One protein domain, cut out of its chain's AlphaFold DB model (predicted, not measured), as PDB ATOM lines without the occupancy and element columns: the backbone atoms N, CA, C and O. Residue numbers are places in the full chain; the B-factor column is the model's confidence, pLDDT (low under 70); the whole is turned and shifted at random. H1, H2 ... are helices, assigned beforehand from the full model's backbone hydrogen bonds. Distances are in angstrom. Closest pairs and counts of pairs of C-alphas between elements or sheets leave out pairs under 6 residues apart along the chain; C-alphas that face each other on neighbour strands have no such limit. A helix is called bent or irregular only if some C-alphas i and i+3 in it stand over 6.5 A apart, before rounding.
ATOM      1  N   SER A   4      61.220  98.374  92.111       62.16
ATOM      2  CA  SER A   4      62.044  98.745  93.264       62.16
ATOM      3  C   SER A   4      61.455  99.905  94.083       62.16
ATOM      4  O   SER A   4      61.481  99.841  95.308       62.16
ATOM      5  N   LYS A   5      60.868 100.929  93.446       63.62
ATOM      6  CA  LYS A   5      60.263 102.073  94.155       63.62
ATOM      7  C   LYS A   5      59.004 101.655  94.915       63.62
ATOM      8  O   LYS A   5      58.825 102.049  96.062       63.62
ATOM      9  N   THR A   6      58.183 100.799  94.308       73.44
ATOM     10  CA  THR A   6      56.972 100.250  94.937       73.44
ATOM     11  C   THR A   6      57.278  99.328  96.115       73.44
ATOM     12  O   THR A   6      56.471  99.247  97.028       73.44
ATOM     13  N   ALA A   7      58.441  98.668  96.131       73.50
ATOM     14  CA  ALA A   7      58.867  97.826  97.250       73.50
ATOM     15  C   ALA A   7      59.649  98.586  98.337       73.50
ATOM     16  O   ALA A   7      59.670  98.138  99.477       73.50
ATOM     17  N   ALA A   8      60.286  99.713  98.014       80.19
ATOM     18  CA  ALA A   8      61.033 100.524  98.977       80.19
ATOM     19  C   ALA A   8      60.119 101.420  99.829       80.19
ATOM     20  O   ALA A   8      60.354 101.579 101.023       80.19
ATOM     21  N   LEU A   9      59.053 101.970  99.236       84.94
ATOM     22  CA  LEU A   9      58.091 102.834  99.934       84.94
ATOM     23  C   LEU A   9      57.470 102.186 101.188       84.94
ATOM     24  O   LEU A   9      57.492 102.821 102.242       84.94
ATOM     25  N   PRO A  10      56.972 100.935 101.132       85.12
ATOM     26  CA  PRO A  10      56.419 100.276 102.311       85.12
ATOM     27  C   PRO A  10      57.478 100.033 103.389       85.12
ATOM     28  O   PRO A  10      57.201 100.233 104.565       85.12
ATOM     29  N   ALA A  11      58.709  99.673 103.004       86.00
ATOM     30  CA  ALA A  11      59.809  99.482 103.948       86.00
ATOM     31  C   ALA A  11      60.139 100.771 104.722       86.00
ATOM     32  O   ALA A  11      60.303 100.734 105.941       86.00
ATOM     33  N   VAL A  12      60.169 101.916 104.028       89.00
ATOM     34  CA  VAL A  12      60.336 103.234 104.662       89.00
ATOM     35  C   VAL A  12      59.175 103.539 105.599       89.00
ATOM     36  O   VAL A  12      59.413 103.960 106.725       89.00
ATOM     37  N   GLY A  13      57.934 103.303 105.162       87.00
ATOM     38  CA  GLY A  13      56.745 103.553 105.976       87.00
ATOM     39  C   GLY A  13      56.739 102.752 107.280       87.00
ATOM     40  O   GLY A  13      56.500 103.319 108.343       87.00
ATOM     41  N   ILE A  14      57.067 101.457 107.213       88.00
ATOM     42  CA  ILE A  14      57.140 100.575 108.387       88.00
ATOM     43  C   ILE A  14      58.224 101.053 109.359       88.00
ATOM     44  O   ILE A  14      57.961 101.192 110.553       88.00
ATOM     45  N   ALA A  15      59.429 101.342 108.853       88.69
ATOM     46  CA  ALA A  15      60.517 101.840 109.691       88.69
ATOM     47  C   ALA A  15      60.160 103.182 110.340       88.69
ATOM     48  O   ALA A  15      60.388 103.361 111.533       88.69
ATOM     49  N   ALA A  16      59.572 104.103 109.572       87.81
ATOM     50  CA  ALA A  16      59.193 105.424 110.056       87.81
ATOM     51  C   ALA A  16      58.156 105.321 111.169       87.81
ATOM     52  O   ALA A  16      58.362 105.890 112.237       87.81
ATOM     53  N   ALA A  17      57.091 104.544 110.961       86.44
ATOM     54  CA  ALA A  17      56.056 104.344 111.966       86.44
ATOM     55  C   ALA A  17      56.640 103.803 113.279       86.44
ATOM     56  O   ALA A  17      56.383 104.362 114.343       86.44
ATOM     57  N   ALA A  18      57.474 102.764 113.212       85.25
ATOM     58  CA  ALA A  18      58.055 102.147 114.399       85.25
ATOM     59  C   ALA A  18      59.066 103.056 115.120       85.25
ATOM     60  O   ALA A  18      58.977 103.219 116.336       85.25
ATOM     61  N   VAL A  19      59.993 103.685 114.388       89.56
ATOM     62  CA  VAL A  19      61.008 104.577 114.974       89.56
ATOM     63  C   VAL A  19      60.358 105.815 115.591       89.56
ATOM     64  O   VAL A  19      60.700 106.164 116.717       89.56
ATOM     65  N   ILE A  20      59.405 106.452 114.899       86.31
ATOM     66  CA  ILE A  20      58.698 107.638 115.412       86.31
ATOM     67  C   ILE A  20      57.911 107.282 116.669       86.31
ATOM     68  O   ILE A  20      58.065 107.959 117.681       86.31
ATOM     69  N   THR A  21      57.102 106.219 116.621       85.00
ATOM     70  CA  THR A  21      56.268 105.810 117.763       85.00
ATOM     71  C   THR A  21      57.125 105.577 118.999       85.00
ATOM     72  O   THR A  21      56.808 106.070 120.077       85.00
ATOM     73  N   LEU A  22      58.248 104.875 118.832       84.62
ATOM     74  CA  LEU A  22      59.118 104.554 119.947       84.62
ATOM     75  C   LEU A  22      59.861 105.777 120.492       84.62
ATOM     76  O   LEU A  22      59.953 105.942 121.701       84.62
ATOM     77  N   GLN A  23      60.350 106.658 119.620       85.88
ATOM     78  CA  GLN A  23      61.042 107.872 120.056       85.88
ATOM     79  C   GLN A  23      60.103 108.855 120.754       85.88
ATOM     80  O   GLN A  23      60.466 109.411 121.783       85.88
ATOM     81  N   VAL A  24      58.880 109.034 120.250       84.31
ATOM     82  CA  VAL A  24      57.872 109.863 120.927       84.31
ATOM     83  C   VAL A  24      57.546 109.291 122.304       84.31
ATOM     84  O   VAL A  24      57.516 110.044 123.269       84.31
ATOM     85  N   PHE A  25      57.373 107.971 122.411       83.94
ATOM     86  CA  PHE A  25      57.119 107.313 123.692       83.94
ATOM     87  C   PHE A  25      58.259 107.525 124.700       83.94
ATOM     88  O   PHE A  25      58.002 107.828 125.861       83.94
ATOM     89  N   LEU A  26      59.517 107.416 124.263       81.50
ATOM     90  CA  LEU A  26      60.682 107.615 125.133       81.50
ATOM     91  C   LEU A  26      60.869 109.080 125.565       81.50
ATOM     92  O   LEU A  26      61.323 109.330 126.678       81.50
ATOM     93  N   TYR A  27      60.506 110.043 124.713       81.44
ATOM     94  CA  TYR A  27      60.632 111.478 125.002       81.44
ATOM     95  C   TYR A  27      59.407 112.089 125.700       81.44
ATOM     96  O   TYR A  27      59.464 113.258 126.082       81.44
ATOM     97  N   ASP A  28      58.317 111.342 125.893       80.44
ATOM     98  CA  ASP A  28      57.049 111.866 126.426       80.44
ATOM     99  C   ASP A  28      57.236 112.593 127.772       80.44
ATOM    100  O   ASP A  28      56.805 113.735 127.950       80.44
ATOM    101  N   GLY A  29      58.007 111.997 128.689       71.06
ATOM    102  CA  GLY A  29      58.328 112.605 129.982       71.06
ATOM    103  C   GLY A  29      59.149 113.896 129.876       71.06
ATOM    104  O   GLY A  29      58.880 114.861 130.595       71.06
ATOM    105  N   GLU A  30      60.117 113.957 128.958       75.50
ATOM    106  CA  GLU A  30      60.920 115.166 128.724       75.50
ATOM    107  C   GLU A  30      60.097 116.280 128.075       75.50
ATOM    108  O   GLU A  30      60.285 117.455 128.395       75.50
ATOM    109  N   ILE A  31      59.153 115.922 127.200       77.12
ATOM    110  CA  ILE A  31      58.229 116.864 126.563       77.12
ATOM    111  C   ILE A  31      57.319 117.496 127.617       77.12
ATOM    112  O   ILE A  31      57.189 118.720 127.642       77.12
ATOM    113  N   ILE A  32      56.740 116.696 128.518       77.44
ATOM    114  CA  ILE A  32      55.897 117.190 129.618       77.44
ATOM    115  C   ILE A  32      56.699 118.131 130.528       77.44
ATOM    116  O   ILE A  32      56.237 119.225 130.863       77.44
ATOM    117  N   LEU A  33      57.928 117.747 130.886       72.69
ATOM    118  CA  LEU A  33      58.792 118.557 131.744       72.69
ATOM    119  C   LEU A  33      59.198 119.879 131.070       72.69
ATOM    120  O   LEU A  33      59.184 120.931 131.708       72.69
ATOM    121  N   ALA A  34      59.519 119.847 129.774       72.62
ATOM    122  CA  ALA A  34      59.885 121.029 128.996       72.62
ATOM    123  C   ALA A  34      58.697 121.967 128.739       72.62
ATOM    124  O   ALA A  34      58.887 123.177 128.666       72.62
ATOM    125  N   GLN A  35      57.472 121.444 128.633       69.69
ATOM    126  CA  GLN A  35      56.258 122.267 128.587       69.69
ATOM    127  C   GLN A  35      55.979 122.952 129.932       69.69
ATOM    128  O   GLN A  35      55.511 124.089 129.951       69.69
ATOM    129  N   ALA A  36      56.290 122.285 131.048       71.38
ATOM    130  CA  ALA A  36      56.121 122.831 132.394       71.38
ATOM    131  C   ALA A  36      57.239 123.816 132.794       71.38
ATOM    132  O   ALA A  36      57.001 124.735 133.579       71.38
ATOM    133  N   SER A  37      58.455 123.647 132.266       66.06
ATOM    134  CA  SER A  37      59.602 124.510 132.561       66.06
ATOM    135  C   SER A  37      59.804 125.561 131.463       66.06
ATOM    136  O   SER A  37      60.165 125.244 130.334       66.06
ATOM    137  N   SER A  38      59.672 126.844 131.789       61.00
ATOM    138  CA  SER A  38      59.900 127.966 130.860       61.00
ATOM    139  C   SER A  38      61.373 128.169 130.436       61.00
ATOM    140  O   SER A  38      61.683 129.145 129.756       61.00
ATOM    141  N   GLY A  39      62.292 127.278 130.839       58.16
ATOM    142  CA  GLY A  39      63.749 127.477 130.771       58.16
ATOM    143  C   GLY A  39      64.503 126.727 129.664       58.16
ATOM    144  O   GLY A  39      65.654 127.062 129.390       58.16
ATOM    145  N   ARG A  40      63.885 125.748 128.988       56.56
ATOM    146  CA  ARG A  40      64.406 125.144 127.747       56.56
ATOM    147  C   ARG A  40      63.306 125.159 126.703       56.56
ATOM    148  O   ARG A  40      62.266 124.534 126.864       56.56
ATOM    149  N   THR A  41      63.536 125.925 125.644       68.75
ATOM    150  CA  THR A  41      62.560 126.180 124.590       68.75
ATOM    151  C   THR A  41      62.163 124.856 123.950       68.75
ATOM    152  O   THR A  41      63.002 124.225 123.316       68.75
ATOM    153  N   LEU A  42      60.905 124.444 124.107       71.19
ATOM    154  CA  LEU A  42      60.267 123.280 123.474       71.19
ATOM    155  C   LEU A  42      60.766 123.005 122.039       71.19
ATOM    156  O   LEU A  42      60.938 121.860 121.636       71.19
ATOM    157  N   THR A  43      61.071 124.061 121.286       78.69
ATOM    158  CA  THR A  43      61.691 124.022 119.956       78.69
ATOM    159  C   THR A  43      63.038 123.292 119.884       78.69
ATOM    160  O   THR A  43      63.254 122.543 118.937       78.69
ATOM    161  N   GLN A  44      63.938 123.460 120.855       81.19
ATOM    162  CA  GLN A  44      65.212 122.731 120.926       81.19
ATOM    163  C   GLN A  44      64.984 121.236 121.159       81.19
ATOM    164  O   GLN A  44      65.621 120.417 120.499       81.19
ATOM    165  N   LEU A  45      64.039 120.880 122.037       80.31
ATOM    166  CA  LEU A  45      63.694 119.484 122.308       80.31
ATOM    167  C   LEU A  45      63.062 118.821 121.077       80.31
ATOM    168  O   LEU A  45      63.455 117.725 120.692       80.31
ATOM    169  N   VAL A  46      62.146 119.516 120.398       82.75
ATOM    170  CA  VAL A  46      61.547 119.044 119.141       82.75
ATOM    171  C   VAL A  46      62.610 118.879 118.053       82.75
ATOM    172  O   VAL A  46      62.620 117.863 117.361       82.75
ATOM    173  N   ALA A  47      63.536 119.831 117.911       85.56
ATOM    174  CA  ALA A  47      64.627 119.718 116.946       85.56
ATOM    175  C   ALA A  47      65.523 118.505 117.247       85.56
ATOM    176  O   ALA A  47      65.850 117.739 116.340       85.56
ATOM    177  N   GLN A  48      65.863 118.291 118.519       85.81
ATOM    178  CA  GLN A  48      66.630 117.131 118.960       85.81
ATOM    179  C   GLN A  48      65.886 115.819 118.678       85.81
ATOM    180  O   GLN A  48      66.491 114.881 118.156       85.81
ATOM    181  N   LEU A  49      64.579 115.760 118.938       85.62
ATOM    182  CA  LEU A  49      63.740 114.597 118.649       85.62
ATOM    183  C   LEU A  49      63.711 114.283 117.147       85.62
ATOM    184  O   LEU A  49      63.924 113.139 116.750       85.62
ATOM    185  N   VAL A  50      63.517 115.294 116.296       87.19
ATOM    186  CA  VAL A  50      63.499 115.127 114.832       87.19
ATOM    187  C   VAL A  50      64.847 114.624 114.313       87.19
ATOM    188  O   VAL A  50      64.881 113.687 113.513       87.19
ATOM    189  N   ILE A  51      65.960 115.197 114.782       88.69
ATOM    190  CA  ILE A  51      67.310 114.751 114.400       88.69
ATOM    191  C   ILE A  51      67.544 113.311 114.862       88.69
ATOM    192  O   ILE A  51      68.031 112.487 114.088       88.69
ATOM    193  N   THR A  52      67.150 112.986 116.094       87.81
ATOM    194  CA  THR A  52      67.272 111.636 116.656       87.81
ATOM    195  C   THR A  52      66.501 110.633 115.800       87.81
ATOM    196  O   THR A  52      67.095 109.665 115.323       87.81
ATOM    197  N   ILE A  53      65.227 110.906 115.500       89.00
ATOM    198  CA  ILE A  53      64.400 110.079 114.610       89.00
ATOM    199  C   ILE A  53      65.081 109.895 113.252       89.00
ATOM    200  O   ILE A  53      65.188 108.765 112.782       89.00
ATOM    201  N   ALA A  54      65.580 110.966 112.630       89.88
ATOM    202  CA  ALA A  54      66.219 110.894 111.318       89.88
ATOM    203  C   ALA A  54      67.463 109.989 111.320       89.88
ATOM    204  O   ALA A  54      67.614 109.140 110.438       89.88
ATOM    205  N   VAL A  55      68.326 110.123 112.331       90.62
ATOM    206  CA  VAL A  55      69.527 109.286 112.486       90.62
ATOM    207  C   VAL A  55      69.146 107.824 112.711       90.62
ATOM    208  O   VAL A  55      69.694 106.932 112.066       90.62
ATOM    209  N   HIS A  56      68.177 107.565 113.587       90.94
ATOM    210  CA  HIS A  56      67.769 106.204 113.935       90.94
ATOM    211  C   HIS A  56      67.109 105.519 112.730       90.94
ATOM    212  O   HIS A  56      67.416 104.370 112.409       90.94
ATOM    213  N   LEU A  57      66.293 106.262 111.980       90.25
ATOM    214  CA  LEU A  57      65.678 105.794 110.745       90.25
ATOM    215  C   LEU A  57      66.719 105.459 109.669       90.25
ATOM    216  O   LEU A  57      66.598 104.432 108.999       90.25
ATOM    217  N   PHE A  58      67.756 106.289 109.526       90.19
ATOM    218  CA  PHE A  58      68.860 106.035 108.601       90.19
ATOM    219  C   PHE A  58      69.572 104.718 108.927       90.19
ATOM    220  O   PHE A  58      69.754 103.884 108.040       90.19
ATOM    221  N   VAL A  59      69.911 104.497 110.200       89.06
ATOM    222  CA  VAL A  59      70.582 103.271 110.657       89.06
ATOM    223  C   VAL A  59      69.712 102.037 110.401       89.06
ATOM    224  O   VAL A  59      70.189 101.062 109.818       89.06
ATOM    225  N   VAL A  60      68.426 102.093 110.762       91.12
ATOM    226  CA  VAL A  60      67.483 100.977 110.574       91.12
ATOM    227  C   VAL A  60      67.321 100.619 109.092       91.12
ATOM    228  O   VAL A  60      67.280  99.436 108.743       91.12
ATOM    229  N   LEU A  61      67.254 101.620 108.208       91.69
ATOM    230  CA  LEU A  61      66.969 101.429 106.783       91.69
ATOM    231  C   LEU A  61      68.195 101.146 105.909       91.69
ATOM    232  O   LEU A  61      68.013 100.651 104.795       91.69
ATOM    233  N   MET A  62      69.416 101.417 106.376       91.38
ATOM    234  CA  MET A  62      70.627 101.352 105.548       91.38
ATOM    235  C   MET A  62      70.787 100.001 104.826       91.38
ATOM    236  O   MET A  62      70.907  99.947 103.600       91.38
ATOM    237  N   VAL A  63      70.749  98.896 105.575       89.44
ATOM    238  CA  VAL A  63      70.922  97.539 105.029       89.44
ATOM    239  C   VAL A  63      69.681  97.055 104.256       89.44
ATOM    240  O   VAL A  63      69.841  96.594 103.119       89.44
ATOM    241  N   PRO A  64      68.447  97.184 104.789       89.88
ATOM    242  CA  PRO A  64      67.234  96.791 104.070       89.88
ATOM    243  C   PRO A  64      67.080  97.472 102.710       89.88
ATOM    244  O   PRO A  64      66.803  96.806 101.709       89.88
ATOM    245  N   MET A  65      67.310  98.785 102.644       90.56
ATOM    246  CA  MET A  65      67.139  99.553 101.411       90.56
ATOM    247  C   MET A  65      68.183  99.187 100.363       90.56
ATOM    248  O   MET A  65      67.843  99.083  99.185       90.56
ATOM    249  N   LEU A  66      69.425  98.900 100.768       90.75
ATOM    250  CA  LEU A  66      70.452  98.415  99.845       90.75
ATOM    251  C   LEU A  66      70.053  97.068  99.214       90.75
ATOM    252  O   LEU A  66      70.252  96.850  98.016       90.75
ATOM    253  N   LEU A  67      69.460  96.165  99.999       87.00
ATOM    254  CA  LEU A  67      68.981  94.866  99.518       87.00
ATOM    255  C   LEU A  67      67.770  95.006  98.584       87.00
ATOM    256  O   LEU A  67      67.745  94.383  97.519       87.00
ATOM    257  N   ILE A  68      66.809  95.865  98.933       87.06
ATOM    258  CA  ILE A  68      65.637  96.174  98.098       87.06
ATOM    259  C   ILE A  68      66.065  96.834  96.778       87.06
ATOM    260  O   ILE A  68      65.565  96.460  95.714       87.06
ATOM    261  N   ALA A  69      67.033  97.756  96.809       85.81
ATOM    262  CA  ALA A  69      67.588  98.394  95.614       85.81
ATOM    263  C   ALA A  69      68.262  97.378  94.675       85.81
ATOM    264  O   ALA A  69      68.152  97.481  93.454       85.81
ATOM    265  N   ARG A  70      68.883  96.330  95.234       87.12
ATOM    266  CA  ARG A  70      69.445  95.190  94.486       87.12
ATOM    267  C   ARG A  70      68.405  94.136  94.079       87.12
ATOM    268  O   ARG A  70      68.785  93.029  93.707       87.12
ATOM    269  N   ARG A  71      67.104  94.451  94.153       84.56
ATOM    270  CA  ARG A  71      65.970  93.557  93.839       84.56
ATOM    271  C   ARG A  71      65.898  92.289  94.705       84.56
ATOM    272  O   ARG A  71      65.172  91.356  94.373       84.56
ATOM    273  N   LYS A  72      66.602  92.246  95.842       84.06
ATOM    274  CA  LYS A  72      66.535  91.148  96.823       84.06
ATOM    275  C   LYS A  72      65.444  91.440  97.853       84.06
ATOM    276  O   LYS A  72      65.736  91.644  99.027       84.06
ATOM    277  N   PHE A  73      64.191  91.505  97.404       83.12
ATOM    278  CA  PHE A  73      63.076  91.997  98.222       83.12
ATOM    279  C   PHE A  73      62.875  91.188  99.505       83.12
ATOM    280  O   PHE A  73      62.859  91.771 100.582       83.12
ATOM    281  N   LEU A  74      62.812  89.858  99.411       81.38
ATOM    282  CA  LEU A  74      62.570  88.998 100.573       81.38
ATOM    283  C   LEU A  74      63.676  89.135 101.635       81.38
ATOM    284  O   LEU A  74      63.393  89.342 102.811       81.38
ATOM    285  N   THR A  75      64.940  89.127 101.204       84.31
ATOM    286  CA  THR A  75      66.097  89.374 102.079       84.31
ATOM    287  C   THR A  75      66.081  90.790 102.659       84.31
ATOM    288  O   THR A  75      66.451  90.981 103.809       84.31
ATOM    289  N   GLY A  76      65.649  91.786 101.880       87.06
ATOM    290  CA  GLY A  76      65.543  93.173 102.326       87.06
ATOM    291  C   GLY A  76      64.488  93.373 103.411       87.06
ATOM    292  O   GLY A  76      64.774  94.015 104.412       87.06
ATOM    293  N   TYR A  77      63.307  92.769 103.265       85.44
ATOM    294  CA  TYR A  77      62.267  92.806 104.298       85.44
ATOM    295  C   TYR A  77      62.640  91.988 105.542       85.44
ATOM    296  O   TYR A  77      62.357  92.421 106.655       85.44
ATOM    297  N   ALA A  78      63.339  90.858 105.388       85.06
ATOM    298  CA  ALA A  78      63.876  90.118 106.530       85.06
ATOM    299  C   ALA A  78      64.947  90.930 107.282       85.06
ATOM    300  O   ALA A  78      64.922  91.012 108.507       85.06
ATOM    301  N   ALA A  79      65.843  91.604 106.554       88.25
ATOM    302  CA  ALA A  79      66.803  92.529 107.149       88.25
ATOM    303  C   ALA A  79      66.106  93.710 107.841       88.25
ATOM    304  O   ALA A  79      66.559  94.133 108.897       88.25
ATOM    305  N   LEU A  80      64.998  94.218 107.288       89.38
ATOM    306  CA  LEU A  80      64.211  95.280 107.920       89.38
ATOM    307  C   LEU A  80      63.657  94.825 109.267       89.38
ATOM    308  O   LEU A  80      63.812  95.536 110.254       89.38
ATOM    309  N   ALA A  81      63.053  93.636 109.310       86.12
ATOM    310  CA  ALA A  81      62.528  93.060 110.541       86.12
ATOM    311  C   ALA A  81      63.630  92.867 111.595       86.12
ATOM    312  O   ALA A  81      63.425  93.222 112.753       86.12
ATOM    313  N   LEU A  82      64.815  92.388 111.194       87.31
ATOM    314  CA  LEU A  82      65.979  92.276 112.082       87.31
ATOM    315  C   LEU A  82      66.452  93.629 112.607       87.31
ATOM    316  O   LEU A  82      66.645  93.775 113.811       87.31
ATOM    317  N   SER A  83      66.626  94.615 111.723       87.94
ATOM    318  CA  SER A  83      67.040  95.962 112.116       87.94
ATOM    319  C   SER A  83      66.055  96.574 113.107       87.94
ATOM    320  O   SER A  83      66.475  97.182 114.084       87.94
ATOM    321  N   LEU A  84      64.750  96.393 112.884       87.69
ATOM    322  CA  LEU A  84      63.706  96.924 113.757       87.69
ATOM    323  C   LEU A  84      63.662  96.209 115.111       87.69
ATOM    324  O   LEU A  84      63.502  96.847 116.145       87.69
ATOM    325  N   ALA A  85      63.842  94.891 115.111       85.44
ATOM    326  CA  ALA A  85      63.911  94.092 116.324       85.44
ATOM    327  C   ALA A  85      65.118  94.472 117.193       85.44
ATOM    328  O   ALA A  85      64.963  94.725 118.387       85.44
ATOM    329  N   ALA A  86      66.301  94.582 116.580       85.50
ATOM    330  CA  ALA A  86      67.514  95.041 117.251       85.50
ATOM    331  C   ALA A  86      67.356  96.477 117.765       85.50
ATOM    332  O   ALA A  86      67.743  96.780 118.888       85.50
ATOM    333  N   TYR A  87      66.737  97.345 116.965       86.12
ATOM    334  CA  TYR A  87      66.436  98.714 117.352       86.12
ATOM    335  C   TYR A  87      65.579  98.775 118.617       86.12
ATOM    336  O   TYR A  87      65.975  99.425 119.581       86.12
ATOM    337  N   ILE A  88      64.453  98.055 118.642       83.38
ATOM    338  CA  ILE A  88      63.568  97.976 119.811       83.38
ATOM    339  C   ILE A  88      64.335  97.425 121.016       83.38
ATOM    340  O   ILE A  88      64.247  97.997 122.094       83.38
ATOM    341  N   GLN A  89      65.135  96.374 120.841       83.06
ATOM    342  CA  GLN A  89      65.903  95.773 121.934       83.06
ATOM    343  C   GLN A  89      66.989  96.695 122.512       83.06
ATOM    344  O   GLN A  89      67.286  96.609 123.696       83.06
ATOM    345  N   ILE A  90      67.606  97.553 121.695       80.31
ATOM    346  CA  ILE A  90      68.622  98.510 122.163       80.31
ATOM    347  C   ILE A  90      67.972  99.721 122.842       80.31
ATOM    348  O   ILE A  90      68.535 100.285 123.774       80.31
ATOM    349  N   THR A  91      66.808 100.148 122.352       76.69
ATOM    350  CA  THR A  91      66.132 101.374 122.811       76.69
ATOM    351  C   THR A  91      65.121 101.134 123.929       76.69
ATOM    352  O   THR A  91      64.693 102.085 124.573       76.69
ATOM    353  N   THR A  92      64.744  99.881 124.180       71.44
ATOM    354  CA  THR A  92      63.814  99.494 125.243       71.44
ATOM    355  C   THR A  92      64.313  98.257 125.972       71.44
ATOM    356  O   THR A  92      64.893  97.363 125.362       71.44
ATOM    357  N   ASP A  93      63.961  98.125 127.248       65.25
ATOM    358  CA  ASP A  93      64.219  96.908 128.028       65.25
ATOM    359  C   ASP A  93      63.314  95.718 127.626       65.25
ATOM    360  O   ASP A  93      63.322  94.666 128.271       65.25
ATOM    361  N   LEU A  94      62.526  95.835 126.545       62.28
ATOM    362  CA  LEU A  94      61.608  94.806 126.033       62.28
ATOM    363  C   LEU A  94      62.356  93.710 125.253       62.28
ATOM    364  O   LEU A  94      62.038  93.397 124.100       62.28
ATOM    365  N   SER A  95      63.349  93.096 125.899       60.19
ATOM    366  CA  SER A  95      64.271  92.146 125.268       60.19
ATOM    367  C   SER A  95      63.565  90.943 124.631       60.19
ATOM    368  O   SER A  95      64.012  90.444 123.599       60.19
ATOM    369  N   LEU A  96      62.427  90.511 125.186       60.81
ATOM    370  CA  LEU A  96      61.740  89.287 124.770       60.81
ATOM    371  C   LEU A  96      61.032  89.417 123.407       60.81
ATOM    372  O   LEU A  96      61.107  88.505 122.583       60.81
ATOM    373  N   ILE A  97      60.365  90.549 123.149       66.06
ATOM    374  CA  ILE A  97      59.631  90.780 121.891       66.06
ATOM    375  C   ILE A  97      60.618  91.049 120.751       66.06
ATOM    376  O   ILE A  97      60.480  90.471 119.671       66.06
ATOM    377  N   GLY A  98      61.648  91.866 121.006       64.56
ATOM    378  CA  GLY A  98      62.734  92.098 120.052       64.56
ATOM    379  C   GLY A  98      63.436  90.791 119.671       64.56
ATOM    380  O   GLY A  98      63.555  90.475 118.489       64.56
ATOM    381  N   ALA A  99      63.797  89.963 120.654       64.00
ATOM    382  CA  ALA A  99      64.447  88.679 120.402       64.00
ATOM    383  C   ALA A  99      63.582  87.718 119.566       64.00
ATOM    384  O   ALA A  99      64.095  87.080 118.645       64.00
ATOM    385  N   ALA A 100      62.274  87.634 119.834       71.88
ATOM    386  CA  ALA A 100      61.369  86.761 119.085       71.88
ATOM    387  C   ALA A 100      61.262  87.163 117.603       71.88
ATOM    388  O   ALA A 100      61.391  86.316 116.715       71.88
ATOM    389  N   VAL A 101      61.087  88.459 117.318       69.81
ATOM    390  CA  VAL A 101      61.033  88.975 115.938       69.81
ATOM    391  C   VAL A 101      62.377  88.783 115.234       69.81
ATOM    392  O   VAL A 101      62.410  88.374 114.069       69.81
ATOM    393  N   ALA A 102      63.487  89.010 115.942       72.44
ATOM    394  CA  ALA A 102      64.818  88.798 115.394       72.44
ATOM    395  C   ALA A 102      65.052  87.328 115.014       72.44
ATOM    396  O   ALA A 102      65.552  87.043 113.928       72.44
ATOM    397  N   LEU A 103      64.634  86.384 115.857       73.44
ATOM    398  CA  LEU A 103      64.807  84.955 115.610       73.44
ATOM    399  C   LEU A 103      64.024  84.474 114.378       73.44
ATOM    400  O   LEU A 103      64.559  83.726 113.555       73.44
ATOM    401  N   ILE A 104      62.787  84.949 114.202       74.75
ATOM    402  CA  ILE A 104      61.972  84.643 113.017       74.75
ATOM    403  C   ILE A 104      62.653  85.186 111.755       74.75
ATOM    404  O   ILE A 104      62.853  84.455 110.783       74.75
ATOM    405  N   ALA A 105      63.054  86.456 111.771       74.75
ATOM    406  CA  ALA A 105      63.667  87.095 110.614       74.75
ATOM    407  C   ALA A 105      65.045  86.495 110.267       74.75
ATOM    408  O   ALA A 105      65.368  86.310 109.091       74.75
ATOM    409  N   PHE A 106      65.825  86.109 111.278       76.38
ATOM    410  CA  PHE A 106      67.083  85.387 111.105       76.38
ATOM    411  C   PHE A 106      66.863  84.017 110.458       76.38
ATOM    412  O   PHE A 106      67.566  83.662 109.513       76.38
ATOM    413  N   SER A 107      65.839  83.279 110.892       73.25
ATOM    414  CA  SER A 107      65.489  81.970 110.325       73.25
ATOM    415  C   SER A 107      65.165  82.062 108.830       73.25
ATOM    416  O   SER A 107      65.634  81.242 108.038       73.25
ATOM    417  N   VAL A 108      64.437  83.106 108.415       78.12
ATOM    418  CA  VAL A 108      64.154  83.378 106.995       78.12
ATOM    419  C   VAL A 108      65.441  83.644 106.211       78.12
ATOM    420  O   VAL A 108      65.616  83.108 105.115       78.12
ATOM    421  N   LEU A 109      66.372  84.432 106.759       74.94
ATOM    422  CA  LEU A 109      67.651  84.700 106.098       74.94
ATOM    423  C   LEU A 109      68.504  83.442 105.934       74.94
ATOM    424  O   LEU A 109      69.052  83.228 104.851       74.94
ATOM    425  N   VAL A 110      68.596  82.613 106.975       78.88
ATOM    426  CA  VAL A 110      69.325  81.338 106.926       78.88
ATOM    427  C   VAL A 110      68.728  80.441 105.848       78.88
ATOM    428  O   VAL A 110      69.465  79.942 105.001       78.88
ATOM    429  N   PHE A 111      67.400  80.307 105.807       81.38
ATOM    430  CA  PHE A 111      66.721  79.521 104.778       81.38
ATOM    431  C   PHE A 111      67.043  80.024 103.363       81.38
ATOM    432  O   PHE A 111      67.456  79.244 102.504       81.38
ATOM    433  N   CYS A 112      66.940  81.334 103.120       77.69
ATOM    434  CA  CYS A 112      67.303  81.917 101.827       77.69
ATOM    435  C   CYS A 112      68.774  81.693 101.461       77.69
ATOM    436  O   CYS A 112      69.082  81.452 100.293       77.69
ATOM    437  N   GLY A 113      69.681  81.782 102.436       77.38
ATOM    438  CA  GLY A 113      71.103  81.509 102.244       77.38
ATOM    439  C   GLY A 113      71.357  80.057 101.844       77.38
ATOM    440  O   GLY A 113      72.061  79.810 100.866       77.38
ATOM    441  N   VAL A 114      70.730  79.108 102.544       83.25
ATOM    442  CA  VAL A 114      70.858  77.666 102.287       83.25
ATOM    443  C   VAL A 114      70.324  77.295 100.907       83.25
ATOM    444  O   VAL A 114      71.021  76.617 100.156       83.25
ATOM    445  N   VAL A 115      69.134  77.773 100.528       81.50
ATOM    446  CA  VAL A 115      68.563  77.514  99.192       81.50
ATOM    447  C   VAL A 115      69.523  77.975  98.099       81.50
ATOM    448  O   VAL A 115      69.799  77.235  97.155       81.50
ATOM    449  N   LYS A 116      70.093  79.172  98.262       78.06
ATOM    450  CA  LYS A 116      71.018  79.740  97.285       78.06
ATOM    451  C   LYS A 116      72.356  79.000  97.232       78.06
ATOM    452  O   LYS A 116      72.927  78.852  96.156       78.06
ATOM    453  N   LEU A 117      72.845  78.515  98.372       83.94
ATOM    454  CA  LEU A 117      74.048  77.689  98.447       83.94
ATOM    455  C   LEU A 117      73.848  76.346  97.730       83.94
ATOM    456  O   LEU A 117      74.718  75.922  96.975       83.94
ATOM    457  N   ILE A 118      72.694  75.702  97.925       84.75
ATOM    458  CA  ILE A 118      72.343  74.443  97.252       84.75
ATOM    459  C   ILE A 118      72.280  74.637  95.734       84.75
ATOM    460  O   ILE A 118      72.778  73.795  94.990       84.75
ATOM    461  N   GLU A 119      71.685  75.735  95.270       82.75
ATOM    462  CA  GLU A 119      71.627  76.076  93.846       82.75
ATOM    463  C   GLU A 119      73.035  76.231  93.248       82.75
ATOM    464  O   GLU A 119      73.329  75.669  92.194       82.75
ATOM    465  N   TRP A 120      73.938  76.896  93.971       83.56
ATOM    466  CA  TRP A 120      75.331  77.076  93.562       83.56
ATOM    467  C   TRP A 120      76.118  75.758  93.527       83.56
ATOM    468  O   TRP A 120      76.845  75.490  92.573       83.56
ATOM    469  N   LEU A 121      75.928  74.896  94.531       84.25
ATOM    470  CA  LEU A 121      76.533  73.561  94.571       84.25
ATOM    471  C   LEU A 121      76.034  72.662  93.435       84.25
ATOM    472  O   LEU A 121      76.808  71.876  92.901       84.25
ATOM    473  N   ARG A 122      74.753  72.762  93.057       83.12
ATOM    474  CA  ARG A 122      74.209  72.031  91.901       83.12
ATOM    475  C   ARG A 122      74.804  72.526  90.592       83.12
ATOM    476  O   ARG A 122      75.116  71.695  89.752       83.12
ATOM    477  N   TYR A 123      74.972  73.838  90.442       79.06
ATOM    478  CA  TYR A 123      75.607  74.430  89.267       79.06
ATOM    479  C   TYR A 123      77.048  73.925  89.097       79.06
ATOM    480  O   TYR A 123      77.374  73.376  88.057       79.06
ATOM    481  N   LEU A 124      77.859  73.973  90.160       78.06
ATOM    482  CA  LEU A 124      79.243  73.475  90.141       78.06
ATOM    483  C   LEU A 124      79.382  71.960  89.929       78.06
ATOM    484  O   LEU A 124      80.477  71.491  89.647       78.06
ATOM    485  N   ARG A 125      78.315  71.185  90.144       76.56
ATOM    486  CA  ARG A 125      78.304  69.726  89.955       76.56
ATOM    487  C   ARG A 125      77.791  69.310  88.573       76.56
ATOM    488  O   ARG A 125      77.825  68.126  88.255       76.56
ATOM    489  N   ALA A 126      77.205  70.247  87.829       70.38
ATOM    490  CA  ALA A 126      76.698  70.019  86.483       70.38
ATOM    491  C   ALA A 126      77.764  70.261  85.396       70.38
ATOM    492  O   ALA A 126      77.513  69.900  84.247       70.38
ATOM    493  N   ASP A 127      78.916  70.826  85.776       49.31
ATOM    494  CA  ASP A 127      80.168  70.891  85.006       49.31
ATOM    495  C   ASP A 127      81.118  69.747  85.414       49.31
ATOM    496  O   ASP A 127      81.895  69.283  84.548       49.31
TER     497      ASP A 127
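This is residues 4 to 127 of the 127 residues of an uncharacterized protein of Pseudomonas baetica (UniProt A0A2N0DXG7). Four helices run back and forth in a long, loose zigzag: H1a, H2 and H3 form an up-and-down bundle, each running against the one before it in the chain, and H4 packs on H3 alone. At one end of the long axis residues 35 to 41, of which 35 and 36 belong to the short arm H1b, stick out; at the other end residues 114 to 127, of which 114 to 125 belong to H4, reach out as a free arm. The printed part has 124 residues with four named helices, H1, H2, H3 and H4 in that order, and no named strand, so the class is all helix. It is loose, with a radius of gyration of the C-alphas of 19.2 A, and spans 76 by 32 by 17 A.

Begin with the longest helix, H1, residues 4 to 36; by its hydrogen bonds it was assigned as one helix, but it is bent, with C-alphas 26 and 29 7.3 A apart. Its arms H1a, residues 4 to 26, and H1b, residues 29 to 36, stand at a steep tilt of 64 degrees. H2, residues 42 to 69, touches H1a, closest at the C-alphas of Ser 4 and Ala 69, 6.0 A; they run opposite ways at a steep tilt of 35.1 degrees, only just past shallow. H2 touches H1b with residues 42 to 45 alone, closest at the C-alphas of Ala 34 and Leu 42, 6.0 A, and the two form a hairpin. H2 is irregular, C-alphas 60 and 63 being 7.4 A apart, with a kink of 50 degrees near residue 63. The hub is H3, residues 73 to 91. With residues 60 to 68 alone H2 touches it, closest at the C-alphas of Pro 64 and Gly 76, 4.4 A; this hairpin has a shallow tilt of 34 degrees, only just short of steep. H3 touches H1a the same way at 9 degrees, a shallow tilt, closest at the C-alphas of Ala 11 and Tyr 77, 7.1 A. H4, residues 95 to 125, makes a hairpin with H3 at a shallow tilt of 30 degrees, closest at the C-alphas of Ala 85 and Gly 98, 4.4 A; it is apart from H1a, H1b and H2. The helix packing is mostly aligned. Each O i to N i+4 pair is within hydrogen-bond range in H1b, H3 and H4, against 17 of 19 in H1a and 22 of 24 in H2.

Find C-alpha 4 at (62.044, 98.745, 93.264); from there H1a runs 33.1 A to C-alpha 26. H2 covers 38.1 A from C-alpha 42 at (60.267, 123.280, 123.474), H3 26.5 A, and H4 44.1 A, ending at C-alpha 125 at (78.304, 69.726, 89.955).

The C-alphas farthest apart are those of Ser 38 and Asp 127, 76.0 A. The printed part has no cut, and its three links are tight. Look for pLDDT under 70 at residues 4 to 5, 35, 37 to 41, 93 to 99, 101 and 127; the mean of the printed part is 80.2.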